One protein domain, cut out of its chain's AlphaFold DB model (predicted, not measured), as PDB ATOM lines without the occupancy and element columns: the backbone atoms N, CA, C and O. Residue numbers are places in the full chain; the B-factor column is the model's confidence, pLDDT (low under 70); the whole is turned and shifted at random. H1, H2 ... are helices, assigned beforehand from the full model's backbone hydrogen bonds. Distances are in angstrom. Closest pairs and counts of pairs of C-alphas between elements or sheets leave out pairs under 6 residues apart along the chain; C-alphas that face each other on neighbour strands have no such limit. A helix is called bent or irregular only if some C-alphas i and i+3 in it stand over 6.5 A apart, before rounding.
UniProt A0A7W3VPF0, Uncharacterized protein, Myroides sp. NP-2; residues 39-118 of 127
ATOM      1  N   ASP A  39     -21.788  23.994 -68.035       94.00
ATOM      2  CA  ASP A  39     -22.725  24.148 -69.160       94.00
ATOM      3  C   ASP A  39     -22.517  25.468 -69.923       94.00
ATOM      4  O   ASP A  39     -22.475  25.495 -71.155       94.00
ATOM      5  N   PHE A  40     -22.336  26.577 -69.197       93.88
ATOM      6  CA  PHE A  40     -22.014  27.877 -69.791       93.88
ATOM      7  C   PHE A  40     -20.638  27.886 -70.461       93.88
ATOM      8  O   PHE A  40     -20.488  28.498 -71.519       93.88
ATOM      9  N   TYR A  41     -19.654  27.199 -69.882       94.25
ATOM     10  CA  TYR A  41     -18.323  27.060 -70.464       94.25
ATOM     11  C   TYR A  41     -18.372  26.321 -71.809       94.25
ATOM     12  O   TYR A  41     -17.890  26.837 -72.819       94.25
ATOM     13  N   GLN A  42     -19.051  25.172 -71.859       95.12
ATOM     14  CA  GLN A  42     -19.234  24.398 -73.090       95.12
ATOM     15  C   GLN A  42     -19.992  25.199 -74.159       95.12
ATOM     16  O   GLN A  42     -19.584  25.245 -75.320       95.12
ATOM     17  N   ALA A  43     -21.049  25.919 -73.772       95.81
ATOM     18  CA  ALA A  43     -21.774  26.796 -74.694       95.81
ATOM     19  C   ALA A  43     -20.900  27.941 -75.241       95.81
ATOM     20  O   ALA A  43     -21.092  28.379 -76.380       95.81
ATOM     21  N   LYS A  44     -19.950  28.442 -74.443       95.06
ATOM     22  CA  LYS A  44     -18.996  29.477 -74.857       95.06
ATOM     23  C   LYS A  44     -17.972  28.936 -75.853       95.06
ATOM     24  O   LYS A  44     -17.724  29.604 -76.855       95.06
ATOM     25  N   ILE A  45     -17.447  27.726 -75.631       95.31
ATOM     26  CA  ILE A  45     -16.556  27.039 -76.584       95.31
ATOM     27  C   ILE A  45     -17.236  26.908 -77.946       95.31
ATOM     28  O   ILE A  45     -16.678  27.352 -78.944       95.31
ATOM     29  N   VAL A  46     -18.466  26.388 -77.987       95.69
ATOM     30  CA  VAL A  46     -19.200  26.188 -79.251       95.69
ATOM     31  C   VAL A  46     -19.388  27.505 -80.012       95.69
ATOM     32  O   VAL A  46     -19.213  27.559 -81.231       95.69
ATOM     33  N   GLN A  47     -19.721  28.594 -79.312       95.12
ATOM     34  CA  GLN A  47     -19.850  29.915 -79.939       95.12
ATOM     35  C   GLN A  47     -18.511  30.429 -80.475       95.12
ATOM     36  O   GLN A  47     -18.458  30.962 -81.583       95.12
ATOM     37  N   MET A  48     -17.435  30.250 -79.712       94.62
ATOM     38  CA  MET A  48     -16.089  30.634 -80.123       94.62
ATOM     39  C   MET A  48     -15.628  29.848 -81.359       94.62
ATOM     40  O   MET A  48     -15.168  30.448 -82.326       94.62
ATOM     41  N   GLU A  49     -15.806  28.526 -81.373       93.06
ATOM     42  CA  GLU A  49     -15.493  27.683 -82.533       93.06
ATOM     43  C   GLU A  49     -16.328  28.065 -83.757       93.06
ATOM     44  O   GLU A  49     -15.813  28.070 -84.874       93.06
ATOM     45  N   THR A  50     -17.600  28.422 -83.560       93.50
ATOM     46  CA  THR A  50     -18.469  28.897 -84.646       93.50
ATOM     47  C   THR A  50     -17.927  30.189 -85.256       93.50
ATOM     48  O   THR A  50     -17.863  30.303 -86.481       93.50
ATOM     49  N   LEU A  51     -17.492  31.145 -84.423       92.81
ATOM     50  CA  LEU A  51     -16.843  32.371 -84.893       92.81
ATOM     51  C   LEU A  51     -15.564  32.045 -85.668       92.81
ATOM     52  O   LEU A  51     -15.395  32.507 -86.793       92.81
ATOM     53  N   PHE A  52     -14.688  31.208 -85.117       90.38
ATOM     54  CA  PHE A  52     -13.445  30.825 -85.783       90.38
ATOM     55  C   PHE A  52     -13.682  30.175 -87.150       90.38
ATOM     56  O   PHE A  52     -13.081  30.611 -88.134       90.38
ATOM     57  N   HIS A  53     -14.620  29.232 -87.254       88.31
ATOM     58  CA  HIS A  53     -14.979  28.627 -88.537       88.31
ATOM     59  C   HIS A  53     -15.532  29.651 -89.536       88.31
ATOM     60  O   HIS A  53     -15.180  29.598 -90.716       88.31
ATOM     61  N   GLN A  54     -16.363  30.599 -89.086       90.56
ATOM     62  CA  GLN A  54     -16.911  31.652 -89.949       90.56
ATOM     63  C   GLN A  54     -15.805  32.501 -90.594       90.56
ATOM     64  O   GLN A  54     -15.938  32.894 -91.752       90.56
ATOM     65  N   TYR A  55     -14.713  32.749 -89.869       85.62
ATOM     66  CA  TYR A  55     -13.561  33.518 -90.353       85.62
ATOM     67  C   TYR A  55     -12.428  32.644 -90.919       85.62
ATOM     68  O   TYR A  55     -11.329  33.137 -91.156       85.62
ATOM     69  N   GLY A  56     -12.690  31.358 -91.179       84.00
ATOM     70  CA  GLY A  56     -11.763  30.460 -91.874       84.00
ATOM     71  C   GLY A  56     -10.626  29.901 -91.015       84.00
ATOM     72  O   GLY A  56      -9.689  29.317 -91.561       84.00
ATOM     73  N   PHE A  57     -10.695  30.045 -89.692       83.81
ATOM     74  CA  PHE A  57      -9.781  29.365 -88.780       83.81
ATOM     75  C   PHE A  57     -10.178  27.890 -88.676       83.81
ATOM     76  O   PHE A  57     -11.351  27.556 -88.514       83.81
ATOM     77  N   VAL A  58      -9.186  27.009 -88.765       79.31
ATOM     78  CA  VAL A  58      -9.361  25.557 -88.663       79.31
ATOM     79  C   VAL A  58      -8.517  25.073 -87.495       79.31
ATOM     80  O   VAL A  58      -7.402  25.558 -87.305       79.31
ATOM     81  N   ASN A  59      -9.052  24.139 -86.711       76.31
ATOM     82  CA  ASN A  59      -8.285  23.528 -85.634       76.31
ATOM     83  C   ASN A  59      -7.101  22.746 -86.222       76.31
ATOM     84  O   ASN A  59      -7.253  22.053 -87.235       76.31
ATOM     85  N   ASP A  60      -5.934  22.862 -85.594       81.94
ATOM     86  CA  ASP A  60      -4.762  22.098 -86.002       81.94
ATOM     87  C   ASP A  60      -5.001  20.616 -85.668       81.94
ATOM     88  O   ASP A  60      -5.345  20.261 -84.543       81.94
ATOM     89  N   LEU A  61      -4.888  19.747 -86.675       82.56
ATOM     90  CA  LEU A  61      -5.103  18.309 -86.505       82.56
ATOM     91  C   LEU A  61      -3.887  17.612 -85.883       82.56
ATOM     92  O   LEU A  61      -4.040  16.514 -85.345       82.56
ATOM     93  N   GLU A  62      -2.697  18.209 -85.982       86.75
ATOM     94  CA  GLU A  62      -1.467  17.674 -85.391       86.75
ATOM     95  C   GLU A  62      -1.327  18.082 -83.918       86.75
ATOM     96  O   GLU A  62      -0.856  17.276 -83.113       86.75
ATOM     97  N   ASP A  63      -1.776  19.289 -83.561       85.31
ATOM     98  CA  ASP A  63      -1.751  19.823 -82.191       85.31
ATOM     99  C   ASP A  63      -3.089  20.505 -81.837       85.31
ATOM    100  O   ASP A  63      -3.205  21.735 -81.875       85.31
ATOM    101  N   PRO A  64      -4.144  19.719 -81.548       87.19
ATOM    102  CA  PRO A  64      -5.466  20.264 -81.286       87.19
ATOM    103  C   PRO A  64      -5.476  21.077 -79.994       87.19
ATOM    104  O   PRO A  64      -4.914  20.677 -78.973       87.19
ATOM    105  N   TYR A  65      -6.195  22.197 -80.013       87.50
ATOM    106  CA  TYR A  65      -6.332  23.038 -78.830       87.50
ATOM    107  C   TYR A  65      -7.022  22.286 -77.674       87.50
ATOM    108  O   TYR A  65      -8.171  21.855 -77.795       87.50
ATOM    109  N   ASP A  66      -6.339  22.147 -76.532       92.94
ATOM    110  CA  ASP A  66      -6.904  21.507 -75.340       92.94
ATOM    111  C   ASP A  66      -7.777  22.488 -74.544       92.94
ATOM    112  O   ASP A  66      -7.291  23.262 -73.715       92.94
ATOM    113  N   TYR A  67      -9.088  22.427 -74.770       91.88
ATOM    114  CA  TYR A  67     -10.088  23.214 -74.044       91.88
ATOM    115  C   TYR A  67     -10.179  22.888 -72.546       91.88
ATOM    116  O   TYR A  67     -10.791  23.651 -71.798       91.88
ATOM    117  N   ASN A  68      -9.608  21.774 -72.090       89.94
ATOM    118  CA  ASN A  68      -9.635  21.378 -70.683       89.94
ATOM    119  C   ASN A  68      -8.339  21.720 -69.944       89.94
ATOM    120  O   ASN A  68      -8.319  21.639 -68.711       89.94
ATOM    121  N   ASP A  69      -7.281  22.135 -70.653       93.06
ATOM    122  CA  ASP A  69      -6.073  22.632 -70.002       93.06
ATOM    123  C   ASP A  69      -6.441  23.800 -69.065       93.06
ATOM    124  O   ASP A  69      -7.150  24.731 -69.469       93.06
ATOM    125  N   PRO A  70      -5.970  23.797 -67.803       89.56
ATOM    126  CA  PRO A  70      -6.383  24.796 -66.830       89.56
ATOM    127  C   PRO A  70      -6.131  26.248 -67.241       89.56
ATOM    128  O   PRO A  70      -6.900  27.124 -66.830       89.56
ATOM    129  N   LYS A  71      -5.071  26.520 -68.014       89.38
ATOM    130  CA  LYS A  71      -4.749  27.873 -68.487       89.38
ATOM    131  C   LYS A  71      -5.664  28.272 -69.637       89.38
ATOM    132  O   LYS A  71      -6.181  29.387 -69.624       89.38
ATOM    133  N   ASN A  72      -5.893  27.360 -70.577       91.00
ATOM    134  CA  ASN A  72      -6.800  27.567 -71.705       91.00
ATOM    135  C   ASN A  72      -8.229  27.825 -71.227       91.00
ATOM    136  O   ASN A  72      -8.853  28.809 -71.623       91.00
ATOM    137  N   ARG A  73      -8.702  27.012 -70.281       92.62
ATOM    138  CA  ARG A  73     -10.019  27.187 -69.669       92.62
ATOM    139  C   ARG A  73     -10.177  28.545 -69.004       92.62
ATOM    140  O   ARG A  73     -11.176  29.219 -69.221       92.62
ATOM    141  N   LYS A  74      -9.171  28.981 -68.240       90.94
ATOM    142  CA  LYS A  74      -9.185  30.307 -67.614       90.94
ATOM    143  C   LYS A  74      -9.256  31.429 -68.659       90.94
ATOM    144  O   LYS A  74     -10.028  32.366 -68.489       90.94
ATOM    145  N   ALA A  75      -8.483  31.322 -69.739       91.00
ATOM    146  CA  ALA A  75      -8.502  32.312 -70.812       91.00
ATOM    147  C   ALA A  75      -9.874  32.378 -71.504       91.00
ATOM    148  O   ALA A  75     -10.392  33.467 -71.745       91.00
ATOM    149  N   ILE A  76     -10.492  31.226 -71.776       91.94
ATOM    150  CA  ILE A  76     -11.834  31.158 -72.368       91.94
ATOM    151  C   ILE A  76     -12.886  31.700 -71.402       91.94
ATOM    152  O   ILE A  76     -13.786  32.406 -71.843       91.94
ATOM    153  N   ASP A  77     -12.782  31.437 -70.101       90.62
ATOM    154  CA  ASP A  77     -13.685  31.999 -69.090       90.62
ATOM    155  C   ASP A  77     -13.691  33.534 -69.111       90.62
ATOM    156  O   ASP A  77     -14.765  34.138 -69.107       90.62
ATOM    157  N   GLU A  78     -12.515  34.155 -69.217       90.94
ATOM    158  CA  GLU A  78     -12.330  35.614 -69.202       90.94
ATOM    159  C   GLU A  78     -12.629  36.291 -70.557       90.94
ATOM    160  O   GLU A  78     -12.869  37.494 -70.604       90.94
ATOM    161  N   LEU A  79     -12.662  35.533 -71.658       91.62
ATOM    162  CA  LEU A  79     -12.832  36.052 -73.022       91.62
ATOM    163  C   LEU A  79     -14.197  36.728 -73.263       91.62
ATOM    164  O   LEU A  79     -15.240  36.104 -73.067       91.62
ATOM    165  N   ASP A  80     -14.231  37.943 -73.809       92.88
ATOM    166  CA  ASP A  80     -15.472  38.525 -74.341       92.88
ATOM    167  C   ASP A  80     -15.671  38.118 -75.813       92.88
ATOM    168  O   ASP A  80     -14.946  38.542 -76.715       92.88
ATOM    169  N   LEU A  81     -16.690  37.291 -76.075       92.44
ATOM    170  CA  LEU A  81     -17.009  36.828 -77.430       92.44
ATOM    171  C   LEU A  81     -17.472  37.956 -78.360       92.44
ATOM    172  O   LEU A  81     -17.316  37.846 -79.578       92.44
ATOM    173  N   LYS A  82     -18.044  39.036 -77.820       93.12
ATOM    174  CA  LYS A  82     -18.457  40.195 -78.616       93.12
ATOM    175  C   LYS A  82     -17.236  40.962 -79.110       93.12
ATOM    176  O   LYS A  82     -17.199  41.327 -80.282       93.12
ATOM    177  N   GLU A  83     -16.253  41.180 -78.241       93.38
ATOM    178  CA  GLU A  83     -14.993  41.825 -78.622       93.38
ATOM    179  C   GLU A  83     -14.215  40.968 -79.618       93.38
ATOM    180  O   GLU A  83     -13.774  41.484 -80.644       93.38
ATOM    181  N   LEU A  84     -14.138  39.651 -79.387       91.31
ATOM    182  CA  LEU A  84     -13.526  38.725 -80.342       91.31
ATOM    183  C   LEU A  84     -14.193  38.815 -81.719       91.31
ATOM    184  O   LEU A  84     -13.509  38.880 -82.737       91.31
ATOM    185  N   LYS A  85     -15.528  38.837 -81.766       91.62
ATOM    186  CA  LYS A  85     -16.263  38.961 -83.027       91.62
ATOM    187  C   LYS A  85     -15.936  40.272 -83.748       91.62
ATOM    188  O   LYS A  85     -15.647  40.227 -84.939       91.62
ATOM    189  N   LEU A  86     -15.963  41.404 -83.042       91.19
ATOM    190  CA  LEU A  86     -15.636  42.713 -83.619       91.19
ATOM    191  C   LEU A  86     -14.205  42.745 -84.162       91.19
ATOM    192  O   LEU A  86     -13.979  43.231 -85.266       91.19
ATOM    193  N   PHE A  87     -13.257  42.167 -83.423       89.62
ATOM    194  CA  PHE A  87     -11.878  42.031 -83.876       89.62
ATOM    195  C   PHE A  87     -11.782  41.224 -85.175       89.62
ATOM    196  O   PHE A  87     -11.107  41.646 -86.109       89.62
ATOM    197  N   LEU A  88     -12.462  40.078 -85.262       88.75
ATOM    198  CA  LEU A  88     -12.436  39.242 -86.465       88.75
ATOM    199  C   LEU A  88     -13.103  39.928 -87.669       88.75
ATOM    200  O   LEU A  88     -12.610  39.803 -88.791       88.75
ATOM    201  N   GLU A  89     -14.181  40.684 -87.448       89.94
ATOM    202  CA  GLU A  89     -14.824  41.517 -88.476       89.94
ATOM    203  C   GLU A  89     -13.870  42.593 -89.006       89.94
ATOM    204  O   GLU A  89     -13.711  42.736 -90.218       89.94
ATOM    205  N   GLU A  90     -13.195  43.319 -88.115       88.31
ATOM    206  CA  GLU A  90     -12.227  44.347 -88.502       88.31
ATOM    207  C   GLU A  90     -11.016  43.732 -89.212       88.31
ATOM    208  O   GLU A  90     -10.607  44.204 -90.271       88.31
ATOM    209  N   PHE A  91     -10.478  42.636 -88.681       84.81
ATOM    210  CA  PHE A  91      -9.327  41.941 -89.250       84.81
ATOM    211  C   PHE A  91      -9.601  41.394 -90.659       84.81
ATOM    212  O   PHE A  91      -8.724  41.430 -91.520       84.81
ATOM    213  N   SER A  92     -10.818  40.902 -90.901       84.00
ATOM    214  CA  SER A  92     -11.240  40.382 -92.210       84.00
ATOM    215  C   SER A  92     -11.756  41.456 -93.176       84.00
ATOM    216  O   SER A  92     -12.059  41.140 -94.327       84.00
ATOM    217  N   SER A  93     -11.840  42.717 -92.740       85.44
ATOM    218  CA  SER A  93     -12.230  43.839 -93.596       85.44
ATOM    219  C   SER A  93     -11.148  44.192 -94.623       85.44
ATOM    220  O   SER A  93      -9.972  43.863 -94.464       85.44
ATOM    221  N   GLU A  94     -11.534  44.905 -95.683       83.88
ATOM    222  CA  GLU A  94     -10.596  45.354 -96.717       83.88
ATOM    223  C   GLU A  94      -9.497  46.257 -96.128       83.88
ATOM    224  O   GLU A  94      -8.319  46.101 -96.452       83.88
ATOM    225  N   GLU A  95      -9.860  47.169 -95.225       78.69
ATOM    226  CA  GLU A  95      -8.928  48.023 -94.487       78.69
ATOM    227  C   GLU A  95      -8.006  47.216 -93.561       78.69
ATOM    228  O   GLU A  95      -6.798  47.459 -93.534       78.69
ATOM    229  N   GLY A  96      -8.549  46.225 -92.845       76.88
ATOM    230  CA  GLY A  96      -7.769  45.327 -91.988       76.88
ATOM    231  C   GLY A  96      -6.704  44.558 -92.770       76.88
ATOM    232  O   GLY A  96      -5.540  44.506 -92.363       76.88
ATOM    233  N   LEU A  97      -7.070  44.045 -93.946       77.75
ATOM    234  CA  LEU A  97      -6.154  43.336 -94.839       77.75
ATOM    235  C   LEU A  97      -5.090  44.263 -95.450       77.75
ATOM    236  O   LEU A  97      -3.918  43.885 -95.512       77.75
ATOM    237  N   LYS A  98      -5.449  45.497 -95.834       76.69
ATOM    238  CA  LYS A  98      -4.485  46.503 -96.328       76.69
ATOM    239  C   LYS A  98      -3.412  46.834 -95.288       76.69
ATOM    240  O   LYS A  98      -2.233  46.904 -95.629       76.69
ATOM    241  N   ASN A  99      -3.798  46.970 -94.017       65.44
ATOM    242  CA  ASN A  99      -2.857  47.248 -92.927       65.44
ATOM    243  C   ASN A  99      -1.831  46.116 -92.729       65.44
ATOM    244  O   ASN A  99      -0.680  46.379 -92.372       65.44
ATOM    245  N   LEU A 100      -2.214  44.859 -92.988       64.38
ATOM    246  CA  LEU A 100      -1.297  43.713 -92.935       64.38
ATOM    247  C   LEU A 100      -0.305  43.718 -94.103       64.38
ATOM    248  O   LEU A 100       0.888  43.465 -93.899       64.38
ATOM    249  N   ASP A 101      -0.775  44.041 -95.307       61.00
ATOM    250  CA  ASP A 101       0.072  44.133 -96.499       61.00
ATOM    251  C   ASP A 101       1.087  45.283 -96.391       61.00
ATOM    252  O   ASP A 101       2.262  45.115 -96.740       61.00
ATOM    253  N   GLU A 102       0.684  46.431 -95.842       59.88
ATOM    254  CA  GLU A 102       1.585  47.560 -95.597       59.88
ATOM    255  C   GLU A 102       2.617  47.256 -94.502       59.88
ATOM    256  O   GLU A 102       3.815  47.482 -94.707       59.88
ATOM    257  N   ALA A 103       2.202  46.669 -93.373       59.09
ATOM    258  CA  ALA A 103       3.123  46.260 -92.311       59.09
ATOM    259  C   ALA A 103       4.143  45.218 -92.808       59.09
ATOM    260  O   ALA A 103       5.349  45.348 -92.560       59.09
ATOM    261  N   GLY A 104       3.690  44.233 -93.591       54.47
ATOM    262  CA  GLY A 104       4.559  43.235 -94.217       54.47
ATOM    263  C   GLY A 104       5.501  43.817 -95.279       54.47
ATOM    264  O   GLY A 104       6.619  43.324 -95.452       54.47
ATOM    265  N   SER A 105       5.089  44.877 -95.979       55.88
ATOM    266  CA  SER A 105       5.921  45.600 -96.950       55.88
ATOM    267  C   SER A 105       7.027  46.417 -96.266       55.88
ATOM    268  O   SER A 105       8.190  46.362 -96.679       55.88
ATOM    269  N   ILE A 106       6.707  47.098 -95.159       56.69
ATOM    270  CA  ILE A 106       7.670  47.882 -94.364       56.69
ATOM    271  C   ILE A 106       8.719  46.977 -93.699       56.69
ATOM    272  O   ILE A 106       9.893  47.339 -93.594       56.69
ATOM    273  N   GLU A 107       8.337  45.790 -93.236       58.94
ATOM    274  CA  GLU A 107       9.299  44.874 -92.619       58.94
ATOM    275  C   GLU A 107      10.260  44.259 -93.652       58.94
ATOM    276  O   GLU A 107      11.467  44.155 -93.397       58.94
ATOM    277  N   LYS A 108       9.766  43.964 -94.863       57.91
ATOM    278  CA  LYS A 108      10.604  43.537 -95.996       57.91
ATOM    279  C   LYS A 108      11.581  44.627 -96.442       57.91
ATOM    280  O   LYS A 108      12.738  44.305 -96.712       57.91
ATOM    281  N   SER A 109      11.169  45.897 -96.481       56.94
ATOM    282  CA  SER A 109      12.072  47.001 -96.846       56.94
ATOM    283  C   SER A 109      13.178  47.209 -95.804       56.94
ATOM    284  O   SER A 109      14.352  47.283 -96.164       56.94
ATOM    285  N   LYS A 110      12.851  47.162 -94.506       60.94
ATOM    286  CA  LYS A 110      13.847  47.220 -93.415       60.94
ATOM    287  C   LYS A 110      14.794  46.020 -93.399       60.94
ATOM    288  O   LYS A 110      15.935  46.131 -92.946       60.94
ATOM    289  N   GLN A 111      14.344  44.841 -93.824       60.28
ATOM    290  CA  GLN A 111      15.224  43.682 -93.972       60.28
ATOM    291  C   GLN A 111      16.160  43.830 -95.178       60.28
ATOM    292  O   GLN A 111      17.359  43.601 -95.031       60.28
ATOM    293  N   TYR A 112      15.653  44.309 -96.316       56.06
ATOM    294  CA  TYR A 112      16.472  44.617 -97.490       56.06
ATOM    295  C   TYR A 112      17.559  45.656 -97.178       56.06
ATOM    296  O   TYR A 112      18.725  45.450 -97.509       56.06
ATOM    297  N   GLU A 113      17.223  46.735 -96.466       64.56
ATOM    298  CA  GLU A 113      18.213  47.725 -96.026       64.56
ATOM    299  C   GLU A 113      19.269  47.119 -95.095       64.56
ATOM    300  O   GLU A 113      20.451  47.408 -95.247       64.56
ATOM    301  N   ARG A 114      18.893  46.236 -94.162       63.97
ATOM    302  CA  ARG A 114      19.865  45.557 -93.286       63.97
ATOM    303  C   ARG A 114      20.807  44.636 -94.061       63.97
ATOM    304  O   ARG A 114      22.001  44.626 -93.777       63.97
ATOM    305  N   GLU A 115      20.296  43.891 -95.035       65.94
ATOM    306  CA  GLU A 115      21.089  42.945 -95.831       65.94
ATOM    307  C   GLU A 115      21.985  43.654 -96.860       65.94
ATOM    308  O   GLU A 115      23.093  43.192 -97.133       65.94
ATOM    309  N   HIS A 116      21.555  44.807 -97.385       56.19
ATOM    310  CA  HIS A 116      22.272  45.511 -98.451       56.19
ATOM    311  C   HIS A 116      23.060  46.758 -98.003       56.19
ATOM    312  O   HIS A 116      24.085  47.046 -98.622       56.19
ATOM    313  N   ASN A 117      22.694  47.455 -96.916       56.59
ATOM    314  CA  ASN A 117      23.499  48.564 -96.365       56.59
ATOM    315  C   ASN A 117      24.563  48.118 -95.348       56.59
ATOM    316  O   ASN A 117      25.530  48.854 -95.141       56.59
ATOM    317  N   ALA A 118      24.477  46.916 -94.757       53.41
ATOM    318  CA  ALA A 118      25.543  46.407 -93.877       53.41
ATOM    319  C   ALA A 118      26.890  46.227 -94.611       53.41
ATOM    320  O   ALA A 118      27.956  46.253 -93.993       53.41
TER     321      ALA A 118
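What this domain is: This is residues 39 to 118 of the 127 residues of an uncharacterized protein of Myroides sp. NP-2 (UniProt A0A7W3VPF0). A small, loose body of three helices has a long helical arm: H1 and H3 run nearly parallel and the same way, H2 makes a corner with H1, its Asp 77 coming near Tyr 41 of H1, and H4 leaves the far end of H3, with residues 101 to 118 sticking out into the open. The long link of residues 55 to 69 leads back from the end of H1 to the beginning of H2, and its residues 60 to 66 stand free as a loop. The printed part has 80 residues with four named helices, in the order H1, H2, H3, H4, and no named strand; the class is all helix, and 61 of the 80 residues are in the helices. The whole is only just extended, close to loose, with a radius of gyration of the C-alphas of 17.9 A. It spans 58 by 27 by 23 A along its three main axes, and the arm makes much of the length.

Where its parts are: H1 is residues 39 to 54, 22.9 A from first to last C-alpha, and it begins at C-alpha 39, at (-22.725, 24.148, -69.160). Residues 55 to 69 belong to no named element, and their C-alphas lie 8 to 20 A from the mean of all C-alphas. H2 is residues 70 to 78, 12.6 A long between its end C-alphas, with C-alpha 70 at (-6.383, 24.796, -66.830). H3 is residues 81 to 91, 15.0 A from first to last C-alpha. H4 is residues 94 to 118, the longest helix with 25 residues and 36.3 A, and it ends at C-alpha 118, at (25.543, 46.407, -93.877). No helix is bent or irregular.

How they stand to each other: H1 touches both H2 and H3. H1 and H2 touch with residues 41 to 45 of H1 alone; their closest C-alphas are those of Tyr 41 and Asp 77, 6.9 A apart. Their lines are about perpendicular, at 82 degrees. H1 and H3 only just touch, with 3 pairs of C-alphas within 8 A, and with residues 47 to 51 of H1 alone. Their closest C-alphas are those of Met 48 and Leu 81, 6.8 A apart. They stand at a shallow tilt of 10 degrees and run the same way. H2 and H3 are apart, though they follow each other in the chain. H3 and H4 are close but not clearly touching, with 2 pairs of C-alphas within 8 A, the closest being those of Glu 90 and Gly 96 at 5.7 A. They run the same way at a steep tilt of 62 degrees. H4 is apart from H1 and from H2. Every pair of O i and N i+4 is within hydrogen-bond range in H1, H2 and H3, and 20 of 21 such pairs are in H4.

The domain as a whole: The two C-alphas farthest apart are those of Asp 39 and Asn 117, at 58.9 A. Without the stretches that stand free, residues 60 to 66 and 101 to 118, the body has 55 residues, spans 38 by 17 by 17 A and has a radius of gyration of 12.8 A. The printed part has no cut. The link from H1 to H2 is long, with 15 residues, while those from H2 to H3 and from H3 to H4 are tight, with 2 residues each. The mean pLDDT of the printed part is 81.7. The 20 residues under 70 are residues 99 to 118, in H4, whose mean is 63; H1 has a mean of 94.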